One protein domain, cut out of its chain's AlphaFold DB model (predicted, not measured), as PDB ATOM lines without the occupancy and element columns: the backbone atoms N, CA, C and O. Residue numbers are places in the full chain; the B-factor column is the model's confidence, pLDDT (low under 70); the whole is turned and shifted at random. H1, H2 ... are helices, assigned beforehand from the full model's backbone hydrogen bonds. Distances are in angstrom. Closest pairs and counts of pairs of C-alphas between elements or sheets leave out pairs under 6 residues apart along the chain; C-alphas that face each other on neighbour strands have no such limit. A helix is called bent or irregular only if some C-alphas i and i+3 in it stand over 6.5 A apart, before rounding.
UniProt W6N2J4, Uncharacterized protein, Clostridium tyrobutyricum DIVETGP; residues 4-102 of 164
ATOM      1  N   VAL A   4     131.883 200.912 184.600       46.41
ATOM      2  CA  VAL A   4     133.278 200.793 185.066       46.41
ATOM      3  C   VAL A   4     133.426 199.739 186.175       46.41
ATOM      4  O   VAL A   4     134.471 199.121 186.324       46.41
ATOM      5  N   SER A   5     132.363 199.491 186.944       54.25
ATOM      6  CA  SER A   5     132.359 198.516 188.032       54.25
ATOM      7  C   SER A   5     132.288 197.070 187.544       54.25
ATOM      8  O   SER A   5     132.839 196.218 188.235       54.25
ATOM      9  N   LEU A   6     131.627 196.783 186.412       58.16
ATOM     10  CA  LEU A   6     131.586 195.426 185.843       58.16
ATOM     11  C   LEU A   6     132.934 195.068 185.211       58.16
ATOM     12  O   LEU A   6     133.483 194.019 185.516       58.16
ATOM     13  N   ASP A   7     133.516 195.973 184.424       55.75
ATOM     14  CA  ASP A   7     134.812 195.753 183.767       55.75
ATOM     15  C   ASP A   7     135.952 195.542 184.786       55.75
ATOM     16  O   ASP A   7     136.734 194.592 184.699       55.75
ATOM     17  N   ILE A   8     135.970 196.350 185.858       53.31
ATOM     18  CA  ILE A   8     136.894 196.168 186.989       53.31
ATOM     19  C   ILE A   8     136.607 194.865 187.749       53.31
ATOM     20  O   ILE A   8     137.544 194.204 188.195       53.31
ATOM     21  N   TYR A   9     135.337 194.491 187.931       61.78
ATOM     22  CA  TYR A   9     134.967 193.248 188.609       61.78
ATOM     23  C   TYR A   9     135.422 192.016 187.821       61.78
ATOM     24  O   TYR A   9     135.931 191.065 188.419       61.78
ATOM     25  N   TYR A  10     135.289 192.043 186.495       62.53
ATOM     26  CA  TYR A  10     135.694 190.948 185.622       62.53
ATOM     27  C   TYR A  10     137.214 190.820 185.540       62.53
ATOM     28  O   TYR A  10     137.720 189.745 185.855       62.53
ATOM     29  N   ARG A  11     137.951 191.907 185.275       58.16
ATOM     30  CA  ARG A  11     139.429 191.884 185.270       58.16
ATOM     31  C   ARG A  11     140.034 191.486 186.616       58.16
ATOM     32  O   ARG A  11     140.956 190.683 186.674       58.16
ATOM     33  N   LYS A  12     139.491 191.983 187.735       57.12
ATOM     34  CA  LYS A  12     139.989 191.581 189.062       57.12
ATOM     35  C   LYS A  12     139.711 190.111 189.375       57.12
ATOM     36  O   LYS A  12     140.533 189.476 190.030       57.12
ATOM     37  N   ASN A  13     138.572 189.562 188.945       58.12
ATOM     38  CA  ASN A  13     138.263 188.146 189.173       58.12
ATOM     39  C   ASN A  13     139.069 187.206 188.273       58.12
ATOM     40  O   ASN A  13     139.370 186.094 188.711       58.12
ATOM     41  N   THR A  14     139.417 187.618 187.049       56.75
ATOM     42  CA  THR A  14     140.249 186.801 186.156       56.75
ATOM     43  C   THR A  14     141.677 186.679 186.689       56.75
ATOM     44  O   THR A  14     142.219 185.578 186.757       56.75
ATOM     45  N   GLU A  15     142.257 187.788 187.154       55.19
ATOM     46  CA  GLU A  15     143.628 187.851 187.678       55.19
ATOM     47  C   GLU A  15     143.780 187.201 189.066       55.19
ATOM     48  O   GLU A  15     144.801 186.578 189.357       55.19
ATOM     49  N   ALA A  16     142.766 187.300 189.935       52.06
ATOM     50  CA  ALA A  16     142.864 186.840 191.322       52.06
ATOM     51  C   ALA A  16     142.759 185.315 191.504       52.06
ATOM     52  O   ALA A  16     143.118 184.800 192.563       52.06
ATOM     53  N   ARG A  17     142.255 184.572 190.510       56.25
ATOM     54  CA  ARG A  17     141.890 183.148 190.663       56.25
ATOM     55  C   ARG A  17     142.803 182.202 189.887       56.25
ATOM     56  O   ARG A  17     142.354 181.291 189.188       56.25
ATOM     57  N   GLY A  18     144.105 182.435 190.040       50.69
ATOM     58  CA  GLY A  18     145.186 181.631 189.477       50.69
ATOM     59  C   GLY A  18     145.086 180.129 189.787       50.69
ATOM     60  O   GLY A  18     145.121 179.703 190.934       50.69
ATOM     61  N   VAL A  19     144.993 179.359 188.698       50.06
ATOM     62  CA  VAL A  19     145.360 177.949 188.460       50.06
ATOM     63  C   VAL A  19     145.055 176.918 189.560       50.06
ATOM     64  O   VAL A  19     145.910 176.516 190.342       50.06
ATOM     65  N   THR A  20     143.865 176.326 189.455       56.03
ATOM     66  CA  THR A  20     143.671 174.888 189.697       56.03
ATOM     67  C   THR A  20     143.604 174.129 188.367       56.03
ATOM     68  O   THR A  20     143.293 174.710 187.312       56.03
ATOM     69  N   ASP A  21     143.926 172.831 188.426       64.75
ATOM     70  CA  ASP A  21     143.849 171.899 187.300       64.75
ATOM     71  C   ASP A  21     142.535 172.048 186.527       64.75
ATOM     72  O   ASP A  21     141.451 172.189 187.098       64.75
ATOM     73  N   ASP A  22     142.617 171.987 185.197       72.06
ATOM     74  CA  ASP A  22     141.431 172.111 184.355       72.06
ATOM     75  C   ASP A  22     140.414 171.001 184.679       72.06
ATOM     76  O   ASP A  22     140.663 169.804 184.467       72.06
ATOM     77  N   THR A  23     139.229 171.411 185.139       78.62
ATOM     78  CA  THR A  23     138.102 170.504 185.368       78.62
ATOM     79  C   THR A  23     137.683 169.829 184.056       78.62
ATOM     80  O   THR A  23     137.919 170.337 182.956       78.62
ATOM     81  N   LYS A  24     137.020 168.666 184.137       83.12
ATOM     82  CA  LYS A  24     136.529 167.946 182.941       83.12
ATOM     83  C   LYS A  24     135.641 168.831 182.053       83.12
ATOM     84  O   LYS A  24     135.701 168.720 180.829       83.12
ATOM     85  N   ILE A  25     134.851 169.715 182.667       82.75
ATOM     86  CA  ILE A  25     133.961 170.654 181.973       82.75
ATOM     87  C   ILE A  25     134.781 171.726 181.239       82.75
ATOM     88  O   ILE A  25     134.551 171.968 180.058       82.75
ATOM     89  N   VAL A  26     135.807 172.291 181.878       83.25
ATOM     90  CA  VAL A  26     136.719 173.253 181.234       83.25
ATOM     91  C   VAL A  26     137.448 172.614 180.049       83.25
ATOM     92  O   VAL A  26     137.471 173.186 178.961       83.25
ATOM     93  N   LYS A  27     137.960 171.384 180.203       86.19
ATOM     94  CA  LYS A  27     138.605 170.631 179.109       86.19
ATOM     95  C   LYS A  27     137.661 170.406 177.922       86.19
ATOM     96  O   LYS A  27     138.084 170.540 176.774       86.19
ATOM     97  N   LYS A  28     136.382 170.099 178.184       88.94
ATOM     98  CA  LYS A  28     135.333 169.963 177.154       88.94
ATOM     99  C   LYS A  28     135.215 171.243 176.321       88.94
ATOM    100  O   LYS A  28     135.210 171.145 175.096       88.94
ATOM    101  N   TYR A  29     135.141 172.417 176.951       87.94
ATOM    102  CA  TYR A  29     134.981 173.685 176.227       87.94
ATOM    103  C   TYR A  29     136.266 174.153 175.540       87.94
ATOM    104  O   TYR A  29     136.206 174.512 174.368       87.94
ATOM    105  N   LYS A  30     137.439 174.016 176.171       85.62
ATOM    106  CA  LYS A  30     138.731 174.284 175.509       85.62
ATOM    107  C   LYS A  30     138.916 173.449 174.238       85.62
ATOM    108  O   LYS A  30     139.312 173.973 173.202       85.62
ATOM    109  N   LYS A  31     138.551 172.162 174.273       88.31
ATOM    110  CA  LYS A  31     138.587 171.296 173.083       88.31
ATOM    111  C   LYS A  31     137.635 171.773 171.980       88.31
ATOM    112  O   LYS A  31     137.967 171.644 170.812       88.31
ATOM    113  N   ARG A  32     136.461 172.307 172.337       86.12
ATOM    114  CA  ARG A  32     135.486 172.852 171.373       86.12
ATOM    115  C   ARG A  32     135.933 174.178 170.754       86.12
ATOM    116  O   ARG A  32     135.488 174.487 169.653       86.12
ATOM    117  N   LEU A  33     136.764 174.939 171.461       85.25
ATOM    118  CA  LEU A  33     137.344 176.199 170.991       85.25
ATOM    119  C   LEU A  33     138.590 175.993 170.124       85.25
ATOM    120  O   LEU A  33     138.906 176.845 169.302       85.25
ATOM    121  N   SER A  34     139.276 174.857 170.276       84.50
ATOM    122  CA  SER A  34     140.456 174.516 169.480       84.50
ATOM    123  C   SER A  34     140.166 174.613 167.978       84.50
ATOM    124  O   SER A  34     139.273 173.942 167.464       84.50
ATOM    125  N   GLY A  35     140.928 175.465 167.284       78.12
ATOM    126  CA  GLY A  35     140.828 175.658 165.835       78.12
ATOM    127  C   GLY A  35     139.754 176.647 165.374       78.12
ATOM    128  O   GLY A  35     139.562 176.787 164.169       78.12
ATOM    129  N   LYS A  36     139.061 177.342 166.287       81.88
ATOM    130  CA  LYS A  36     138.133 178.425 165.933       81.88
ATOM    131  C   LYS A  36     138.830 179.777 166.005       81.88
ATOM    132  O   LYS A  36     139.510 180.069 166.981       81.88
ATOM    133  N   THR A  37     138.604 180.612 164.996       81.50
ATOM    134  CA  THR A  37     138.966 182.031 165.032       81.50
ATOM    135  C   THR A  37     137.922 182.786 165.847       81.50
ATOM    136  O   THR A  37     136.737 182.760 165.501       81.50
ATOM    137  N   LEU A  38     138.345 183.431 166.928       81.75
ATOM    138  CA  LEU A  38     137.502 184.292 167.749       81.75
ATOM    139  C   LEU A  38     137.869 185.760 167.540       81.75
ATOM    140  O   LEU A  38     138.974 186.080 167.111       81.75
ATOM    141  N   THR A  39     136.919 186.647 167.831       86.00
ATOM    142  CA  THR A  39     137.225 188.065 168.032       86.00
ATOM    143  C   THR A  39     137.874 188.251 169.401       86.00
ATOM    144  O   THR A  39     137.613 187.473 170.313       86.00
ATOM    145  N   GLU A  40     138.662 189.309 169.574       84.12
ATOM    146  CA  GLU A  40     139.283 189.653 170.864       84.12
ATOM    147  C   GLU A  40     138.246 189.732 171.997       84.12
ATOM    148  O   GLU A  40     138.405 189.110 173.043       84.12
ATOM    149  N   THR A  41     137.105 190.378 171.732       83.38
ATOM    150  CA  THR A  41     135.972 190.418 172.666       83.38
ATOM    151  C   THR A  41     135.492 189.020 173.041       83.38
ATOM    152  O   THR A  41     135.303 188.709 174.210       83.38
ATOM    153  N   ASP A  42     135.320 188.127 172.070       86.88
ATOM    154  CA  ASP A  42     134.882 186.768 172.345       86.88
ATOM    155  C   ASP A  42     135.890 185.988 173.202       86.88
ATOM    156  O   ASP A  42     135.470 185.149 174.003       86.88
ATOM    157  N   GLU A  43     137.190 186.222 173.017       86.00
ATOM    158  CA  GLU A  43     138.256 185.585 173.796       86.00
ATOM    159  C   GLU A  43     138.186 186.005 175.265       86.00
ATOM    160  O   GLU A  43     138.112 185.129 176.127       86.00
ATOM    161  N   GLU A  44     138.080 187.307 175.547       85.12
ATOM    162  CA  GLU A  44     137.953 187.840 176.912       85.12
ATOM    163  C   GLU A  44     136.765 187.215 177.663       85.12
ATOM    164  O   GLU A  44     136.881 186.748 178.802       85.12
ATOM    165  N   PHE A  45     135.604 187.141 177.005       87.25
ATOM    166  CA  PHE A  45     134.417 186.535 177.603       87.25
ATOM    167  C   PHE A  45     134.584 185.030 177.825       87.25
ATOM    168  O   PHE A  45     134.120 184.504 178.840       87.25
ATOM    169  N   TRP A  46     135.252 184.315 176.916       89.12
ATOM    170  CA  TRP A  46     135.546 182.900 177.130       89.12
ATOM    171  C   TRP A  46     136.493 182.674 178.295       89.12
ATOM    172  O   TRP A  46     136.236 181.774 179.094       89.12
ATOM    173  N   GLU A  47     137.553 183.467 178.426       85.56
ATOM    174  CA  GLU A  47     138.460 183.377 179.569       85.56
ATOM    175  C   GLU A  47     137.694 183.525 180.879       85.56
ATOM    176  O   GLU A  47     137.813 182.679 181.773       85.56
ATOM    177  N   TYR A  48     136.813 184.521 180.953       86.00
ATOM    178  CA  TYR A  48     135.990 184.734 182.130       86.00
ATOM    179  C   TYR A  48     135.035 183.562 182.416       86.00
ATOM    180  O   TYR A  48     135.001 183.041 183.535       86.00
ATOM    181  N   ILE A  49     134.314 183.071 181.403       89.69
ATOM    182  CA  ILE A  49     133.416 181.911 181.534       89.69
ATOM    183  C   ILE A  49     134.179 180.670 182.015       89.69
ATOM    184  O   ILE A  49     133.688 179.916 182.859       89.69
ATOM    185  N   LEU A  50     135.390 180.436 181.508       87.88
ATOM    186  CA  LEU A  50     136.202 179.294 181.921       87.88
ATOM    187  C   LEU A  50     136.619 179.397 183.394       87.88
ATOM    188  O   LEU A  50     136.646 178.373 184.081       87.88
ATOM    189  N   ILE A  51     136.897 180.598 183.899       85.19
ATOM    190  CA  ILE A  51     137.208 180.830 185.318       85.19
ATOM    191  C   ILE A  51     135.980 180.586 186.194       85.19
ATOM    192  O   ILE A  51     136.083 179.900 187.216       85.19
ATOM    193  N   LEU A  52     134.802 181.048 185.771       87.12
ATOM    194  CA  LEU A  52     133.543 180.753 186.459       87.12
ATOM    195  C   LEU A  52     133.271 179.251 186.538       87.12
ATOM    196  O   LEU A  52     132.928 178.736 187.598       87.12
ATOM    197  N   LEU A  53     133.509 178.508 185.456       87.81
ATOM    198  CA  LEU A  53     133.358 177.052 185.461       87.81
ATOM    199  C   LEU A  53     134.295 176.356 186.458       87.81
ATOM    200  O   LEU A  53     133.897 175.364 187.074       87.81
ATOM    201  N   LYS A  54     135.522 176.861 186.645       84.38
ATOM    202  CA  LYS A  54     136.459 176.342 187.659       84.38
ATOM    203  C   LYS A  54     135.989 176.628 189.082       84.38
ATOM    204  O   LYS A  54     136.163 175.787 189.955       84.38
ATOM    205  N   THR A  55     135.387 177.793 189.288       83.69
ATOM    206  CA  THR A  55     135.056 178.346 190.610       83.69
ATOM    207  C   THR A  55     133.568 178.231 190.944       83.69
ATOM    208  O   THR A  55     133.094 178.801 191.917       83.69
ATOM    209  N   SER A  56     132.813 177.448 190.168       83.81
ATOM    210  CA  SER A  56     131.355 177.301 190.303       83.81
ATOM    211  C   SER A  56     130.880 176.906 191.703       83.81
ATOM    212  O   SER A  56     129.823 177.363 192.137       83.81
ATOM    213  N   GLY A  57     131.674 176.112 192.426       81.81
ATOM    214  CA  GLY A  57     131.380 175.691 193.798       81.81
ATOM    215  C   GLY A  57     131.517 176.789 194.860       81.81
ATOM    216  O   GLY A  57     131.086 176.580 195.988       81.81
ATOM    217  N   GLU A  58     132.100 177.943 194.525       84.69
ATOM    218  CA  GLU A  58     132.255 179.083 195.441       84.69
ATOM    219  C   GLU A  58     131.000 179.962 195.508       84.69
ATOM    220  O   GLU A  58     130.879 180.796 196.401       84.69
ATOM    221  N   TYR A  59     130.067 179.780 194.572       84.19
ATOM    222  CA  TYR A  59     128.899 180.635 194.408       84.19
ATOM    223  C   TYR A  59     127.614 179.926 194.814       84.19
ATOM    224  O   TYR A  59     127.398 178.757 194.492       84.19
ATOM    225  N   THR A  60     126.705 180.663 195.443       87.69
ATOM    226  CA  THR A  60     125.335 180.206 195.688       87.69
ATOM    227  C   THR A  60     124.500 180.217 194.397       87.69
ATOM    228  O   THR A  60     124.797 180.982 193.477       87.69
ATOM    229  N   PRO A  61     123.394 179.448 194.310       87.31
ATOM    230  CA  PRO A  61     122.529 179.455 193.125       87.31
ATOM    231  C   PRO A  61     122.030 180.850 192.718       87.31
ATOM    232  O   PRO A  61     121.947 181.158 191.532       87.31
ATOM    233  N   LYS A  62     121.733 181.716 193.698       86.50
ATOM    234  CA  LYS A  62     121.285 183.091 193.443       86.50
ATOM    235  C   LYS A  62     122.401 183.954 192.850       86.50
ATOM    236  O   LYS A  62     122.149 184.696 191.908       86.50
ATOM    237  N   GLU A  63     123.620 183.843 193.375       86.75
ATOM    238  CA  GLU A  63     124.779 184.565 192.837       86.75
ATOM    239  C   GLU A  63     125.116 184.097 191.424       86.75
ATOM    240  O   GLU A  63     125.387 184.926 190.563       86.75
ATOM    241  N   ARG A  64     125.027 182.788 191.148       88.00
ATOM    242  CA  ARG A  64     125.250 182.262 189.796       88.00
ATOM    243  C   ARG A  64     124.253 182.833 188.787       88.00
ATOM    244  O   ARG A  64     124.676 183.211 187.701       88.00
ATOM    245  N   ASN A  65     122.971 182.948 189.150       89.62
ATOM    246  CA  ASN A  65     121.962 183.590 188.296       89.62
ATOM    247  C   ASN A  65     122.315 185.051 187.997       89.62
ATOM    248  O   ASN A  65     122.344 185.430 186.831       89.62
ATOM    249  N   GLN A  66     122.647 185.835 189.029       88.94
ATOM    250  CA  GLN A  66     123.015 187.243 188.851       88.94
ATOM    251  C   GLN A  66     124.245 187.395 187.952       88.94
ATOM    252  O   GLN A  66     124.249 188.208 187.038       88.94
ATOM    253  N   ILE A  67     125.273 186.572 188.172       88.56
ATOM    254  CA  ILE A  67     126.498 186.583 187.366       88.56
ATOM    255  C   ILE A  67     126.185 186.294 185.895       88.56
ATOM    256  O   ILE A  67     126.731 186.955 185.017       88.56
ATOM    257  N   VAL A  68     125.315 185.322 185.607       90.75
ATOM    258  CA  VAL A  68     124.919 185.006 184.227       90.75
ATOM    259  C   VAL A  68     124.165 186.170 183.590       90.75
ATOM    260  O   VAL A  68     124.503 186.542 182.468       90.75
ATOM    261  N   GLU A  69     123.197 186.763 184.290       90.62
ATOM    262  CA  GLU A  69     122.472 187.946 183.810       90.62
ATOM    263  C   GLU A  69     123.449 189.080 183.475       90.62
ATOM    264  O   GLU A  69     123.489 189.524 182.325       90.62
ATOM    265  N   ASP A  70     124.323 189.432 184.420       88.31
ATOM    266  CA  ASP A  70     125.311 190.504 184.272       88.31
ATOM    267  C   ASP A  70     126.241 190.264 183.067       88.31
ATOM    268  O   ASP A  70     126.484 191.177 182.278       88.31
ATOM    269  N   ILE A  71     126.730 189.032 182.868       88.94
ATOM    270  CA  ILE A  71     127.604 188.687 181.729       88.94
ATOM    271  C   ILE A  71     126.860 188.812 180.408       88.94
ATOM    272  O   ILE A  71     127.413 189.320 179.434       88.94
ATOM    273  N   THR A  72     125.632 188.296 180.343       90.75
ATOM    274  CA  THR A  72     124.859 188.301 179.097       90.75
ATOM    275  C   THR A  72     124.461 189.714 178.692       90.75
ATOM    276  O   THR A  72     124.573 190.060 177.513       90.75
ATOM    277  N   GLU A  73     124.085 190.551 179.659       89.81
ATOM    278  CA  GLU A  73     123.808 191.967 179.440       89.81
ATOM    279  C   GLU A  73     125.082 192.717 179.035       89.81
ATOM    280  O   GLU A  73     125.065 193.483 178.070       89.81
ATOM    281  N   TYR A  74     126.211 192.445 179.697       86.44
ATOM    282  CA  TYR A  74     127.496 193.064 179.369       86.44
ATOM    283  C   TYR A  74     127.980 192.694 177.960       86.44
ATOM    284  O   TYR A  74     128.418 193.567 177.211       86.44
ATOM    285  N   TYR A  75     127.842 191.428 177.557       87.81
ATOM    286  CA  TYR A  75     128.183 190.979 176.205       87.81
ATOM    287  C   TYR A  75     127.346 191.693 175.146       87.81
ATOM    288  O   TYR A  75     127.885 192.190 174.154       87.81
ATOM    289  N   TYR A  76     126.033 191.786 175.371       89.06
ATOM    290  CA  TYR A  76     125.133 192.499 174.470       89.06
ATOM    291  C   TYR A  76     125.464 193.990 174.410       89.06
ATOM    292  O   TYR A  76     125.477 194.578 173.333       89.06
ATOM    293  N   PHE A  77     125.794 194.604 175.546       88.06
ATOM    294  CA  PHE A  77     126.182 196.007 175.601       88.06
ATOM    295  C   PHE A  77     127.467 196.296 174.805       88.06
ATOM    296  O   PHE A  77     127.540 197.320 174.128       88.06
ATOM    297  N   GLN A  78     128.464 195.406 174.865       85.25
ATOM    298  CA  GLN A  78     129.748 195.575 174.169       85.25
ATOM    299  C   GLN A  78     129.664 195.275 172.669       85.25
ATOM    300  O   GLN A  78     130.256 195.979 171.855       85.25
ATOM    301  N   THR A  79     128.947 194.219 172.289       86.88
ATOM    302  CA  THR A  79     128.942 193.721 170.903       86.88
ATOM    303  C   THR A  79     127.718 194.158 170.102       86.88
ATOM    304  O   THR A  79     127.743 194.113 168.874       86.88
ATOM    305  N   GLY A  80     126.632 194.552 170.773       88.75
ATOM    306  CA  GLY A  80     125.316 194.774 170.167       88.75
ATOM    307  C   GLY A  80     124.617 193.490 169.704       88.75
ATOM    308  O   GLY A  80     123.568 193.563 169.068       88.75
ATOM    309  N   ILE A  81     125.191 192.315 169.985       89.25
ATOM    310  CA  ILE A  81     124.720 191.015 169.504       89.25
ATOM    311  C   ILE A  81     124.442 190.109 170.703       89.25
ATOM    312  O   ILE A  81     125.070 190.203 171.758       89.25
ATOM    313  N   THR A  82     123.470 189.212 170.559       88.94
ATOM    314  CA  THR A  82     123.197 188.182 171.564       88.94
ATOM    315  C   THR A  82     124.398 187.259 171.741       88.94
ATOM    316  O   THR A  82     125.020 186.844 170.762       88.94
ATOM    317  N   ILE A  83     124.670 186.872 172.985       88.88
ATOM    318  CA  ILE A  83     125.759 185.956 173.315       88.88
ATOM    319  C   ILE A  83     125.675 184.642 172.520       88.88
ATOM    320  O   ILE A  83     124.598 184.100 172.250       88.88
ATOM    321  N   ARG A  84     126.837 184.115 172.122       89.31
ATOM    322  CA  ARG A  84     126.915 182.918 171.278       89.31
ATOM    323  C   ARG A  84     126.355 181.689 171.998       89.31
ATOM    324  O   ARG A  84     126.585 181.483 173.189       89.31
ATOM    325  N   ALA A  85     125.699 180.806 171.246       90.06
ATOM    326  CA  ALA A  85     125.063 179.596 171.782       90.06
ATOM    327  C   ALA A  85     126.026 178.687 172.577       90.06
ATOM    328  O   ALA A  85     125.639 178.033 173.548       90.06
ATOM    329  N   GLU A  86     127.301 178.656 172.190       90.31
ATOM    330  CA  GLU A  86     128.330 177.874 172.876       90.31
ATOM    331  C   GLU A  86     128.662 178.432 174.264       90.31
ATOM    332  O   GLU A  86     128.811 177.658 175.210       90.31
ATOM    333  N   MET A  87     128.719 179.760 174.391       91.12
ATOM    334  CA  MET A  87     128.914 180.451 175.666       91.12
ATOM    335  C   MET A  87     127.683 180.284 176.561       91.12
ATOM    336  O   MET A  87     127.829 179.972 177.737       91.12
ATOM    337  N   LEU A  88     126.469 180.368 176.000       93.06
ATOM    338  CA  LEU A  88     125.229 180.068 176.733       93.06
ATOM    339  C   LEU A  88     125.216 178.644 177.285       93.06
ATOM    340  O   LEU A  88     124.829 178.423 178.430       93.06
ATOM    341  N   SER A  89     125.686 177.675 176.497       92.62
ATOM    342  CA  SER A  89     125.808 176.288 176.953       92.62
ATOM    343  C   SER A  89     126.779 176.161 178.134       92.62
ATOM    344  O   SER A  89     126.520 175.410 179.073       92.62
ATOM    345  N   ALA A  90     127.887 176.904 178.107       92.50
ATOM    346  CA  ALA A  90     128.852 176.937 179.202       92.50
ATOM    347  C   ALA A  90     128.283 177.624 180.458       92.50
ATOM    348  O   ALA A  90     128.454 177.111 181.561       92.50
ATOM    349  N   LEU A  91     127.549 178.728 180.303       92.69
ATOM    350  CA  LEU A  91     126.866 179.406 181.410       92.69
ATOM    351  C   LEU A  91     125.757 178.532 182.018       92.69
ATOM    352  O   LEU A  91     125.588 178.514 183.233       92.69
ATOM    353  N   ALA A  92     125.054 177.731 181.215       92.88
ATOM    354  CA  ALA A  92     124.094 176.752 181.724       92.88
ATOM    355  C   ALA A  92     124.770 175.652 182.566       92.88
ATOM    356  O   ALA A  92     124.266 175.300 183.634       92.88
ATOM    357  N   ASP A  93     125.933 175.148 182.130       91.69
ATOM    358  CA  ASP A  93     126.742 174.205 182.920       91.69
ATOM    359  C   ASP A  93     127.208 174.847 184.250       91.69
ATOM    360  O   ASP A  93     127.279 174.157 185.269       91.69
ATOM    361  N   PHE A  94     127.483 176.158 184.265       90.75
ATOM    362  CA  PHE A  94     127.798 176.918 185.480       90.75
ATOM    363  C   PHE A  94     126.592 177.036 186.426       90.75
ATOM    364  O   PHE A  94     126.726 176.734 187.610       90.75
ATOM    365  N   LEU A  95     125.404 177.396 185.925       90.81
ATOM    366  CA  LEU A  95     124.179 177.501 186.737       90.81
ATOM    367  C   LEU A  95     123.834 176.187 187.442       90.81
ATOM    368  O   LEU A  95     123.476 176.175 188.624       90.81
ATOM    369  N   LEU A  96     123.963 175.083 186.705       89.12
ATOM    370  CA  LEU A  96     123.575 173.742 187.130       89.12
ATOM    371  C   LEU A  96     124.720 172.958 187.783       89.12
ATOM    372  O   LEU A  96     124.611 171.737 187.914       89.12
ATOM    373  N   SER A  97     125.801 173.617 188.213       87.12
ATOM    374  CA  SER A  97     126.979 172.961 188.802       87.12
ATOM    375  C   SER A  97     126.613 171.963 189.905       87.12
ATOM    376  O   SER A  97     127.104 170.832 189.919       87.12
ATOM    377  N   ASP A  98     125.693 172.339 190.791       82.62
ATOM    378  CA  ASP A  98     125.276 171.519 191.933       82.62
ATOM    379  C   ASP A  98     124.454 170.306 191.470       82.62
ATOM    380  O   ASP A  98     124.653 169.178 191.921       82.62
ATOM    381  N   THR A  99     123.564 170.509 190.498       80.12
ATOM    382  CA  THR A  99     122.713 169.451 189.939       80.12
ATOM    383  C   THR A  99     123.518 168.438 189.121       80.12
ATOM    384  O   THR A  99     123.244 167.231 189.162       80.12
ATOM    385  N   LEU A 100     124.515 168.920 188.375       78.69
ATOM    386  CA  LEU A 100     125.379 168.115 187.511       78.69
ATOM    387  C   LEU A 100     126.460 167.371 188.299       78.69
ATOM    388  O   LEU A 100     126.836 166.262 187.916       78.69
ATOM    389  N   SER A 101     126.938 167.946 189.403       78.00
ATOM    390  CA  SER A 101     127.897 167.294 190.300       78.00
ATOM    391  C   SER A 101     127.256 166.233 191.198       78.00
ATOM    392  O   SER A 101     127.957 165.320 191.646       78.00
ATOM    393  N   ASP A 102     125.935 166.273 191.414       76.56
ATOM    394  CA  ASP A 102     125.248 165.230 192.173       76.56
ATOM    395  C   ASP A 102     125.332 163.869 191.456       76.56
ATOM    396  O   ASP A 102     124.746 163.630 190.392       76.56
TER     397      ASP A 102
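This is residues 4 to 102 of the 164 residues of an uncharacterized protein of Clostridium tyrobutyricum DIVETGP (UniProt W6N2J4). Four helices, H2 to H5, make an up-and-down bundle in which H3 is the core: H2 packs on residues 50 to 54 of H3, while H4 and H5 run alongside H3 on another side. H1 packs across the outside of H3 at a steep angle, and short H6 sits beside one end of H3. The printed part has 99 residues with six named helices, H1 to H6 in order along the chain, and no named strand, and its class is all helix. It is compact, with a radius of gyration of the C-alphas of 13.0 A and spans of 37 by 32 by 25 A.

H1, residues 4 to 16, touches H3, residues 40 to 58, with residues 10 to 14 alone; the closest C-alphas are those of Thr 14 and Tyr 48, 6.2 A apart, at a steep tilt of 65 degrees. H2, residues 24 to 33, forms a helical hairpin with H3, at a shallow tilt of 9 degrees, opposite ways; residues 50 to 54 of H3 alone touch it, and the closest C-alphas are those of Val 26 and Leu 50, 6.1 A apart. H3 is the hub, touching five helices; it has a kink of 33 degrees near residue 52 and is irregular, with C-alphas 54 and 57 8.0 A apart. H4, residues 61 to 79, forms a hairpin with H3, which it only just touches, with 3 pairs of C-alphas within 8 A, the closest being Phe 45 and Tyr 75 at 7.8 A. H5, residues 85 to 95, touches H3 the same way at a shallow tilt of 19 degrees, with the C-alphas of Leu 53 and Phe 94 closest at 5.6 A. H5 also forms a hairpin with H4, whose residues 61 to 68 alone touch it; the C-alphas of Arg 64 and Leu 95 are closest, at 5.8 A. H6, residues 97 to 101, only just touches H3, with 3 pairs of C-alphas within 8 A; those of Ser 56 and Ser 97 are closest, at 6.3 A. H2 and H4 are apart. Each O i to N i+4 pair is within hydrogen-bond range in H1, H2, H4, H5 and H6, and 13 of 15 are in H3.

H1 begins at C-alpha 4, (133.278, 200.793, 185.066), and is 18.0 A long. H3 measures 27.7 A and H4 27.2 A. H6 ends at C-alpha 101, (127.897, 167.294, 190.300).

The two C-alphas farthest apart are those of Val 4 and Asp 102, 37.1 A. The printed part has no cut and no long link. The mean pLDDT of the printed part is 81.0, and residues 4 to 21 are under 70.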